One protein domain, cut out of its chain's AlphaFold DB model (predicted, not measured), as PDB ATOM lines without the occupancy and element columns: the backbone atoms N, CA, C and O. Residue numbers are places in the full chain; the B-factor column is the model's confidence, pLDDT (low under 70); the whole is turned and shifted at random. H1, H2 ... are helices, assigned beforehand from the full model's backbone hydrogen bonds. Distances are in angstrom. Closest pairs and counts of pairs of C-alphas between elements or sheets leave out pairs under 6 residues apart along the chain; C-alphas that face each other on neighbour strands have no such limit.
ATOM      1  N   GLN A 306     193.283 166.799 222.471       49.16
ATOM      2  CA  GLN A 306     193.140 167.737 221.348       49.16
ATOM      3  C   GLN A 306     193.949 167.415 220.095       49.16
ATOM      4  O   GLN A 306     193.570 167.863 219.018       49.16
ATOM      5  N   ARG A 307     195.049 166.660 220.200       48.50
ATOM      6  CA  ARG A 307     196.008 166.549 219.088       48.50
ATOM      7  C   ARG A 307     195.649 165.522 218.018       48.50
ATOM      8  O   ARG A 307     196.091 165.673 216.883       48.50
ATOM      9  N   GLU A 308     194.864 164.493 218.335       47.62
ATOM     10  CA  GLU A 308     194.651 163.383 217.392       47.62
ATOM     11  C   GLU A 308     193.336 163.451 216.602       47.62
ATOM     12  O   GLU A 308     193.258 162.894 215.499       47.62
ATOM     13  N   SER A 309     192.311 164.171 217.075       47.25
ATOM     14  CA  SER A 309     191.092 164.343 216.282       47.25
ATOM     15  C   SER A 309     191.272 165.512 215.315       47.25
ATOM     16  O   SER A 309     191.145 166.683 215.664       47.25
ATOM     17  N   ARG A 310     191.514 165.189 214.035       46.25
ATOM     18  CA  ARG A 310     191.587 166.133 212.891       46.25
ATOM     19  C   ARG A 310     190.310 166.982 212.677       46.25
ATOM     20  O   ARG A 310     190.137 167.560 211.609       46.25
ATOM     21  N   ARG A 311     189.382 166.986 213.636       49.12
ATOM     22  CA  ARG A 311     188.042 167.576 213.588       49.12
ATOM     23  C   ARG A 311     187.684 168.450 214.798       49.12
ATOM     24  O   ARG A 311     186.534 168.848 214.874       49.12
ATOM     25  N   GLY A 312     188.611 168.776 215.708       50.66
ATOM     26  CA  GLY A 312     188.339 169.777 216.760       50.66
ATOM     27  C   GLY A 312     188.228 169.243 218.196       50.66
ATOM     28  O   GLY A 312     187.436 169.756 218.989       50.66
ATOM     29  N   GLY A 313     189.017 168.230 218.563       67.06
ATOM     30  CA  GLY A 313     189.159 167.782 219.955       67.06
ATOM     31  C   GLY A 313     187.891 167.163 220.561       67.06
ATOM     32  O   GLY A 313     187.003 166.690 219.856       67.06
ATOM     33  N   LEU A 314     187.798 167.206 221.894       74.88
ATOM     34  CA  LEU A 314     186.672 166.683 222.684       74.88
ATOM     35  C   LEU A 314     185.295 167.230 222.259       74.88
ATOM     36  O   LEU A 314     184.297 166.521 222.357       74.88
ATOM     37  N   ILE A 315     185.217 168.484 221.806       77.44
ATOM     38  CA  ILE A 315     183.946 169.094 221.376       77.44
ATOM     39  C   ILE A 315     183.419 168.404 220.118       77.44
ATOM     40  O   ILE A 315     182.224 168.139 220.018       77.44
ATOM     41  N   ALA A 316     184.310 168.081 219.183       74.31
ATOM     42  CA  ALA A 316     183.954 167.360 217.973       74.31
ATOM     43  C   ALA A 316     183.506 165.927 218.270       74.31
ATOM     44  O   ALA A 316     182.540 165.454 217.675       74.31
ATOM     45  N   ASP A 317     184.157 165.265 219.230       73.44
ATOM     46  CA  ASP A 317     183.742 163.938 219.692       73.44
ATOM     47  C   ASP A 317     182.330 163.991 220.296       73.44
ATOM     48  O   ASP A 317     181.490 163.160 219.957       73.44
ATOM     49  N   ILE A 318     182.034 165.002 221.124       75.88
ATOM     50  CA  ILE A 318     180.685 165.227 221.670       75.88
ATOM     51  C   ILE A 318     179.684 165.461 220.533       75.88
ATOM     52  O   ILE A 318     178.656 164.791 220.478       75.88
ATOM     53  N   ALA A 319     179.995 166.362 219.601       74.56
ATOM     54  CA  ALA A 319     179.119 166.676 218.477       74.56
ATOM     55  C   ALA A 319     178.849 165.469 217.571       74.56
ATOM     56  O   ALA A 319     177.739 165.317 217.075       74.56
ATOM     57  N   SER A 320     179.819 164.562 217.416       72.25
ATOM     58  CA  SER A 320     179.660 163.342 216.614       72.25
ATOM     59  C   SER A 320     178.612 162.362 217.155       72.25
ATOM     60  O   SER A 320     178.192 161.460 216.433       72.25
ATOM     61  N   THR A 321     178.188 162.527 218.412       71.88
ATOM     62  CA  THR A 321     177.120 161.714 219.008       71.88
ATOM     63  C   THR A 321     175.716 162.197 218.637       71.88
ATOM     64  O   THR A 321     174.750 161.543 219.015       71.88
ATOM     65  N   ASP A 322     175.592 163.326 217.923       67.69
ATOM     66  CA  ASP A 322     174.340 164.050 217.643       67.69
ATOM     67  C   ASP A 322     173.535 164.447 218.904       67.69
ATOM     68  O   ASP A 322     172.439 165.003 218.800       67.69
ATOM     69  N   GLU A 323     174.078 164.227 220.108       77.69
ATOM     70  CA  GLU A 323     173.444 164.554 221.380       77.69
ATOM     71  C   GLU A 323     174.110 165.761 222.046       77.69
ATOM     72  O   GLU A 323     175.303 165.777 222.364       77.69
ATOM     73  N   LEU A 324     173.312 166.802 222.296       85.38
ATOM     74  CA  LEU A 324     173.773 167.983 223.012       85.38
ATOM     75  C   LEU A 324     173.852 167.696 224.514       85.38
ATOM     76  O   LEU A 324     172.833 167.489 225.175       85.38
ATOM     77  N   LEU A 325     175.059 167.763 225.075       87.56
ATOM     78  CA  LEU A 325     175.236 167.690 226.523       87.56
ATOM     79  C   LEU A 325     174.543 168.863 227.230       87.56
ATOM     80  O   LEU A 325     174.657 169.994 226.759       87.56
ATOM     81  N   PRO A 326     173.939 168.651 228.415       90.00
ATOM     82  CA  PRO A 326     173.438 169.742 229.242       90.00
ATOM     83  C   PRO A 326     174.505 170.810 229.517       90.00
ATOM     84  O   PRO A 326     175.678 170.500 229.756       90.00
ATOM     85  N   VAL A 327     174.087 172.079 229.580       91.38
ATOM     86  CA  VAL A 327     174.979 173.231 229.814       91.38
ATOM     87  C   VAL A 327     175.859 173.043 231.055       91.38
ATOM     88  O   VAL A 327     177.021 173.446 231.072       91.38
ATOM     89  N   SER A 328     175.325 172.445 232.117       92.19
ATOM     90  CA  SER A 328     176.056 172.149 233.353       92.19
ATOM     91  C   SER A 328     177.254 171.219 233.123       92.19
ATOM     92  O   SER A 328     178.329 171.473 233.665       92.19
ATOM     93  N   MET A 329     177.100 170.184 232.294       90.81
ATOM     94  CA  MET A 329     178.171 169.261 231.917       90.81
ATOM     95  C   MET A 329     179.147 169.943 230.974       90.81
ATOM     96  O   MET A 329     180.357 169.867 231.184       90.81
ATOM     97  N   MET A 330     178.624 170.691 229.998       88.75
ATOM     98  CA  MET A 330     179.445 171.475 229.085       88.75
ATOM     99  C   MET A 330     180.313 172.483 229.853       88.75
ATOM    100  O   MET A 330     181.487 172.637 229.545       88.75
ATOM    101  N   LYS A 331     179.806 173.093 230.935       90.44
ATOM    102  CA  LYS A 331     180.609 173.939 231.836       90.44
ATOM    103  C   LYS A 331     181.811 173.186 232.400       90.44
ATOM    104  O   LYS A 331     182.864 173.798 232.510       90.44
ATOM    105  N   VAL A 332     181.681 171.909 232.774       89.50
ATOM    106  CA  VAL A 332     182.808 171.087 233.259       89.50
ATOM    107  C   VAL A 332     183.775 170.757 232.125       89.50
ATOM    108  O   VAL A 332     184.977 170.944 232.284       89.50
ATOM    109  N   VAL A 333     183.257 170.342 230.967       86.25
ATOM    110  CA  VAL A 333     184.053 170.072 229.757       86.25
ATOM    111  C   VAL A 333     184.903 171.284 229.385       86.25
ATOM    112  O   VAL A 333     186.118 171.178 229.257       86.25
ATOM    113  N   MET A 334     184.293 172.466 229.329       84.38
ATOM    114  CA  MET A 334     184.977 173.720 229.018       84.38
ATOM    115  C   MET A 334     186.065 174.068 230.027       84.38
ATOM    116  O   MET A 334     187.001 174.776 229.668       84.38
ATOM    117  N   ARG A 335     185.988 173.565 231.273       84.56
ATOM    118  CA  ARG A 335     187.078 173.727 232.243       84.56
ATOM    119  C   ARG A 335     188.340 172.961 231.897       84.56
ATOM    120  O   ARG A 335     189.415 173.420 232.276       84.56
ATOM    121  N   ARG A 336     188.195 171.868 231.150       78.81
ATOM    122  CA  ARG A 336     189.260 170.930 230.792       78.81
ATOM    123  C   ARG A 336     189.903 171.177 229.444       78.81
ATOM    124  O   ARG A 336     191.013 170.713 229.225       78.81
ATOM    125  N   ILE A 337     189.205 171.861 228.550       75.19
ATOM    126  CA  ILE A 337     189.731 172.208 227.236       75.19
ATOM    127  C   ILE A 337     190.816 173.270 227.434       75.19
ATOM    128  O   ILE A 337     190.530 174.385 227.876       75.19
ATOM    129  N   GLU A 338     192.062 172.901 227.148       70.50
ATOM    130  CA  GLU A 338     193.179 173.839 227.036       70.50
ATOM    131  C   GLU A 338     193.120 174.479 225.650       70.50
ATOM    132  O   GLU A 338     192.998 173.773 224.666       70.50
ATOM    133  N   TRP A 339     193.158 175.801 225.524       66.50
ATOM    134  CA  TRP A 339     193.209 176.434 224.204       66.50
ATOM    135  C   TRP A 339     194.676 176.665 223.849       66.50
ATOM    136  O   TRP A 339     195.290 177.535 224.476       66.50
ATOM    137  N   PRO A 340     195.283 175.906 222.918       59.22
ATOM    138  CA  PRO A 340     196.616 176.245 222.461       59.22
ATOM    139  C   PRO A 340     196.530 177.609 221.752       59.22
ATOM    140  O   PRO A 340     195.736 177.758 220.826       59.22
ATOM    141  N   PRO A 341     197.303 178.618 222.186       52.41
ATOM    142  CA  PRO A 341     197.172 179.985 221.677       52.41
ATOM    143  C   PRO A 341     197.561 180.149 220.197       52.41
ATOM    144  O   PRO A 341     197.239 181.179 219.617       52.41
ATOM    145  N   ASP A 342     198.217 179.153 219.589       53.66
ATOM    146  CA  ASP A 342     198.891 179.288 218.290       53.66
ATOM    147  C   ASP A 342     198.630 178.122 217.307       53.66
ATOM    148  O   ASP A 342     199.335 178.000 216.304       53.66
ATOM    149  N   ASP A 343     197.664 177.231 217.569       53.62
ATOM    150  CA  ASP A 343     197.458 176.039 216.724       53.62
ATOM    151  C   ASP A 343     196.487 176.329 215.562       53.62
ATOM    152  O   ASP A 343     195.292 176.041 215.606       53.62
ATOM    153  N   ILE A 344     197.034 176.965 214.523       46.47
ATOM    154  CA  ILE A 344     196.339 177.481 213.326       46.47
ATOM    155  C   ILE A 344     195.691 176.357 212.479       46.47
ATOM    156  O   ILE A 344     194.844 176.633 211.630       46.47
ATOM    157  N   ASP A 345     196.047 175.089 212.716       51.38
ATOM    158  CA  ASP A 345     195.548 173.927 211.962       51.38
ATOM    159  C   ASP A 345     194.345 173.216 212.625       51.38
ATOM    160  O   ASP A 345     193.851 172.206 212.107       51.38
ATOM    161  N   VAL A 346     193.847 173.712 213.765       56.09
ATOM    162  CA  VAL A 346     192.720 173.098 214.482       56.09
ATOM    163  C   VAL A 346     191.391 173.611 213.918       56.09
ATOM    164  O   VAL A 346     191.144 174.813 213.865       56.09
ATOM    165  N   TYR A 347     190.527 172.681 213.492       63.50
ATOM    166  CA  TYR A 347     189.135 172.952 213.102       63.50
ATOM    167  C   TYR A 347     188.446 173.839 214.144       63.50
ATOM    168  O   TYR A 347     188.621 173.616 215.343       63.50
ATOM    169  N   ASP A 348     187.647 174.807 213.690       73.50
ATOM    170  CA  ASP A 348     187.019 175.776 214.580       73.50
ATOM    171  C   ASP A 348     186.128 175.052 215.623       73.50
ATOM    172  O   ASP A 348     185.129 174.434 215.247       73.50
ATOM    173  N   PRO A 349     186.450 175.098 216.933       75.50
ATOM    174  CA  PRO A 349     185.756 174.341 217.979       75.50
ATOM    175  C   PRO A 349     184.270 174.690 218.113       75.50
ATOM    176  O   PRO A 349     183.510 173.914 218.695       75.50
ATOM    177  N   ILE A 350     183.838 175.853 217.616       83.00
ATOM    178  CA  ILE A 350     182.423 176.226 217.635       83.00
ATOM    179  C   ILE A 350     181.630 175.499 216.546       83.00
ATOM    180  O   ILE A 350     180.438 175.260 216.727       83.00
ATOM    181  N   GLU A 351     182.267 175.139 215.429       84.50
ATOM    182  CA  GLU A 351     181.584 174.588 214.261       84.50
ATOM    183  C   GLU A 351     180.876 173.264 214.583       84.50
ATOM    184  O   GLU A 351     179.663 173.205 214.362       84.50
ATOM    185  N   PRO A 352     181.518 172.268 215.233       84.19
ATOM    186  CA  PRO A 352     180.831 171.042 215.628       84.19
ATOM    187  C   PRO A 352     179.637 171.284 216.563       84.19
ATOM    188  O   PRO A 352     178.646 170.569 216.486       84.19
ATOM    189  N   LEU A 353     179.675 172.304 217.433       87.50
ATOM    190  CA  LEU A 353     178.510 172.634 218.267       87.50
ATOM    191  C   LEU A 353     177.367 173.217 217.443       87.50
ATOM    192  O   LEU A 353     176.208 172.922 217.720       87.50
ATOM    193  N   LEU A 354     177.681 174.058 216.456       89.50
ATOM    194  CA  LEU A 354     176.677 174.668 215.590       89.50
ATOM    195  C   LEU A 354     176.001 173.636 214.681       89.50
ATOM    196  O   LEU A 354     174.848 173.852 214.315       89.50
ATOM    197  N   GLU A 355     176.675 172.526 214.361       87.56
ATOM    198  CA  GLU A 355     176.101 171.371 213.654       87.56
ATOM    199  C   GLU A 355     174.970 170.683 214.435       87.56
ATOM    200  O   GLU A 355     174.072 170.093 213.829       87.56
ATOM    201  N   ILE A 356     174.960 170.795 215.767       87.06
ATOM    202  CA  ILE A 356     173.935 170.182 216.611       87.06
ATOM    203  C   ILE A 356     172.664 171.036 216.575       87.06
ATOM    204  O   ILE A 356     172.636 172.175 217.042       87.06
ATOM    205  N   ARG A 357     171.562 170.462 216.081       84.50
ATOM    206  CA  ARG A 357     170.278 171.163 215.885       84.50
ATOM    207  C   ARG A 357     169.779 171.917 217.124       84.50
ATOM    208  O   ARG A 357     169.261 173.028 216.992       84.50
ATOM    209  N   ASP A 358     169.900 171.301 218.295       87.25
ATOM    210  CA  ASP A 358     169.318 171.795 219.548       87.25
ATOM    211  C   ASP A 358     170.267 172.704 220.343       87.25
ATOM    212  O   ASP A 358     169.947 173.115 221.463       87.25
ATOM    213  N   VAL A 359     171.430 173.050 219.776       91.06
ATOM    214  CA  VAL A 359     172.388 173.959 220.409       91.06
ATOM    215  C   VAL A 359     171.731 175.295 220.762       91.06
ATOM    216  O   VAL A 359     170.899 175.844 220.031       91.06
ATOM    217  N   THR A 360     172.096 175.829 221.927       93.06
ATOM    218  CA  THR A 360     171.547 177.085 222.449       93.06
ATOM    219  C   THR A 360     172.634 178.141 222.590       93.06
ATOM    220  O   THR A 360     173.822 177.832 222.666       93.06
ATOM    221  N   VAL A 361     172.214 179.404 222.695       94.19
ATOM    222  CA  VAL A 361     173.115 180.530 222.985       94.19
ATOM    223  C   VAL A 361     173.936 180.284 224.253       94.19
ATOM    224  O   VAL A 361     175.125 180.572 224.257       94.19
ATOM    225  N   GLU A 362     173.343 179.696 225.297       93.75
ATOM    226  CA  GLU A 362     174.056 179.432 226.552       93.75
ATOM    227  C   GLU A 362     175.235 178.467 226.350       93.75
ATOM    228  O   GLU A 362     176.286 178.672 226.946       93.75
ATOM    229  N   HIS A 363     175.107 177.464 225.467       91.94
ATOM    230  CA  HIS A 363     176.215 176.562 225.130       91.94
ATOM    231  C   HIS A 363     177.354 177.311 224.437       91.94
ATOM    232  O   HIS A 363     178.514 177.152 224.815       91.94
ATOM    233  N   LEU A 364     177.024 178.158 223.457       90.75
ATOM    234  CA  LEU A 364     178.016 178.950 222.732       90.75
ATOM    235  C   LEU A 364     178.708 179.956 223.656       90.75
ATOM    236  O   LEU A 364     179.921 180.121 223.593       90.75
ATOM    237  N   GLU A 365     177.972 180.591 224.570       91.19
ATOM    238  CA  GLU A 365     178.540 181.541 225.529       91.19
ATOM    239  C   GLU A 365     179.612 180.927 226.429       91.19
ATOM    240  O   GLU A 365     180.516 181.643 226.855       91.19
ATOM    241  N   LEU A 366     179.580 179.615 226.687       90.62
ATOM    242  CA  LEU A 366     180.644 178.955 227.444       90.62
ATOM    243  C   LEU A 366     182.004 179.029 226.744       90.62
ATOM    244  O   LEU A 366     183.009 179.220 227.429       90.62
ATOM    245  N   LEU A 367     182.030 178.927 225.411       86.00
ATOM    246  CA  LEU A 367     183.252 179.079 224.617       86.00
ATOM    247  C   LEU A 367     183.773 180.516 224.705       86.00
ATOM    248  O   LEU A 367     184.915 180.751 225.089       86.00
ATOM    249  N   PHE A 368     182.912 181.497 224.441       84.50
ATOM    250  CA  PHE A 368     183.309 182.909 224.458       84.50
ATOM    251  C   PHE A 368     183.759 183.371 225.850       84.50
ATOM    252  O   PHE A 368     184.747 184.088 225.980       84.50
ATOM    253  N   ASN A 369     183.099 182.910 226.917       87.50
ATOM    254  CA  ASN A 369     183.505 183.204 228.297       87.50
ATOM    255  C   ASN A 369     184.864 182.587 228.668       87.50
ATOM    256  O   ASN A 369     185.484 183.002 229.645       87.50
ATOM    257  N   ARG A 370     185.326 181.596 227.900       80.75
ATOM    258  CA  ARG A 370     186.647 180.977 228.016       80.75
ATOM    259  C   ARG A 370     187.735 181.699 227.218       80.75
ATOM    260  O   ARG A 370     188.879 181.262 227.271       80.75
ATOM    261  N   GLY A 371     187.399 182.799 226.545       79.25
ATOM    262  CA  GLY A 371     188.334 183.586 225.742       79.25
ATOM    263  C   GLY A 371     188.499 183.081 224.310       79.25
ATOM    264  O   GLY A 371     189.413 183.526 223.629       79.25
ATOM    265  N   TYR A 372     187.641 182.164 223.854       80.25
ATOM    266  CA  TYR A 372     187.605 181.783 222.448       80.25
ATOM    267  C   TYR A 372     187.072 182.949 221.598       80.25
ATOM    268  O   TYR A 372     186.017 183.522 221.893       80.25
ATOM    269  N   GLU A 373     187.800 183.267 220.530       77.69
ATOM    270  CA  GLU A 373     187.442 184.267 219.530       77.69
ATOM    271  C   GLU A 373     187.574 183.626 218.139       77.69
ATOM    272  O   GLU A 373     188.676 183.219 217.777       77.69
ATOM    273  N   PRO A 374     186.492 183.508 217.350       75.12
ATOM    274  CA  PRO A 374     186.605 182.959 216.005       75.12
ATOM    275  C   PRO A 374     187.341 183.920 215.078       75.12
ATOM    276  O   PRO A 374     187.033 185.115 215.013       75.12
ATOM    277  N   ASP A 375     188.232 183.360 214.264       70.44
ATOM    278  CA  ASP A 375     188.967 184.110 213.247       70.44
ATOM    279  C   ASP A 375     188.065 184.583 212.102       70.44
ATOM    280  O   ASP A 375     188.279 185.659 211.530       70.44
ATOM    281  N   ASN A 376     187.029 183.802 211.772       71.19
ATOM    282  CA  ASN A 376     186.120 184.097 210.674       71.19
ATOM    283  C   ASN A 376     184.664 183.742 211.001       71.19
ATOM    284  O   ASN A 376     184.216 182.615 210.830       71.19
TER     285      ASN A 376
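This is residues 306 to 376 of the 543 residues of an uncharacterized protein of Sphaerosporella brunnea (UniProt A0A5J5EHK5). Four short helices lie roughly side by side at the corners of a loose four-sided arrangement, H2 beside H4, H4 beside H3, H3 beside H1, with H1 and H2 near each other. H1 and H3 run one way, H2 and H4 back the other, and the link of residues 337 to 349 loops past one end of the helices. The printed part has 71 residues, with H1, H2, H3 and H4 in that order and no named strand. It is all helix by class, though under half of the residues, 32 of 71, are in named elements. It is compact and rounded, with a radius of gyration of the C-alphas of 11.3 A and spans of 29 by 23 by 23 A.

H2, the longest helix, holds residues 327 to 336 and measures 14.5 A, from C-alpha 327 at (174.979, 173.231, 229.814). H4 holds residues 361 to 369, 12.0 A, and ends with C-alpha 369 at (183.505, 183.204, 228.297). H3 holds residues 350 to 355, 8.9 A. H1 holds residues 313 to 319, 10.2 A, from C-alpha 313 at (189.159, 167.782, 219.955).

H2 and H4 touch at a shallow tilt of 21 degrees, the same way; their closest C-alphas, of Val 327 and His 363, are 5.9 A apart. H4 and H3 form a helical hairpin, opposite ways at 15 degrees, and only just touch, with 3 pairs of C-alphas within 8 A, the closest those of Ile 350 and Leu 364 at 7.3 A. H3 and H1 touch, the same way at a shallow tilt of 21 degrees, closest at the C-alphas of Ala 316 and Pro 352, 5.4 A. H1 and H4 are apart, as are H2 and H3. In H1 and H3 every O i to N i+4 pair is within hydrogen-bond range; in H2 5 of 6 are, in H4 4 of 5.

The C-alphas farthest apart, of Asp 342 and Asp 358, are 30.5 A apart. The printed part has no cut; the link from H2 to H3 is long, H1 to H2 short, H3 to H4 tight. Mean pLDDT of the printed part is 75.9, with residues 306 to 313, 322 and 339 to 347 under 70.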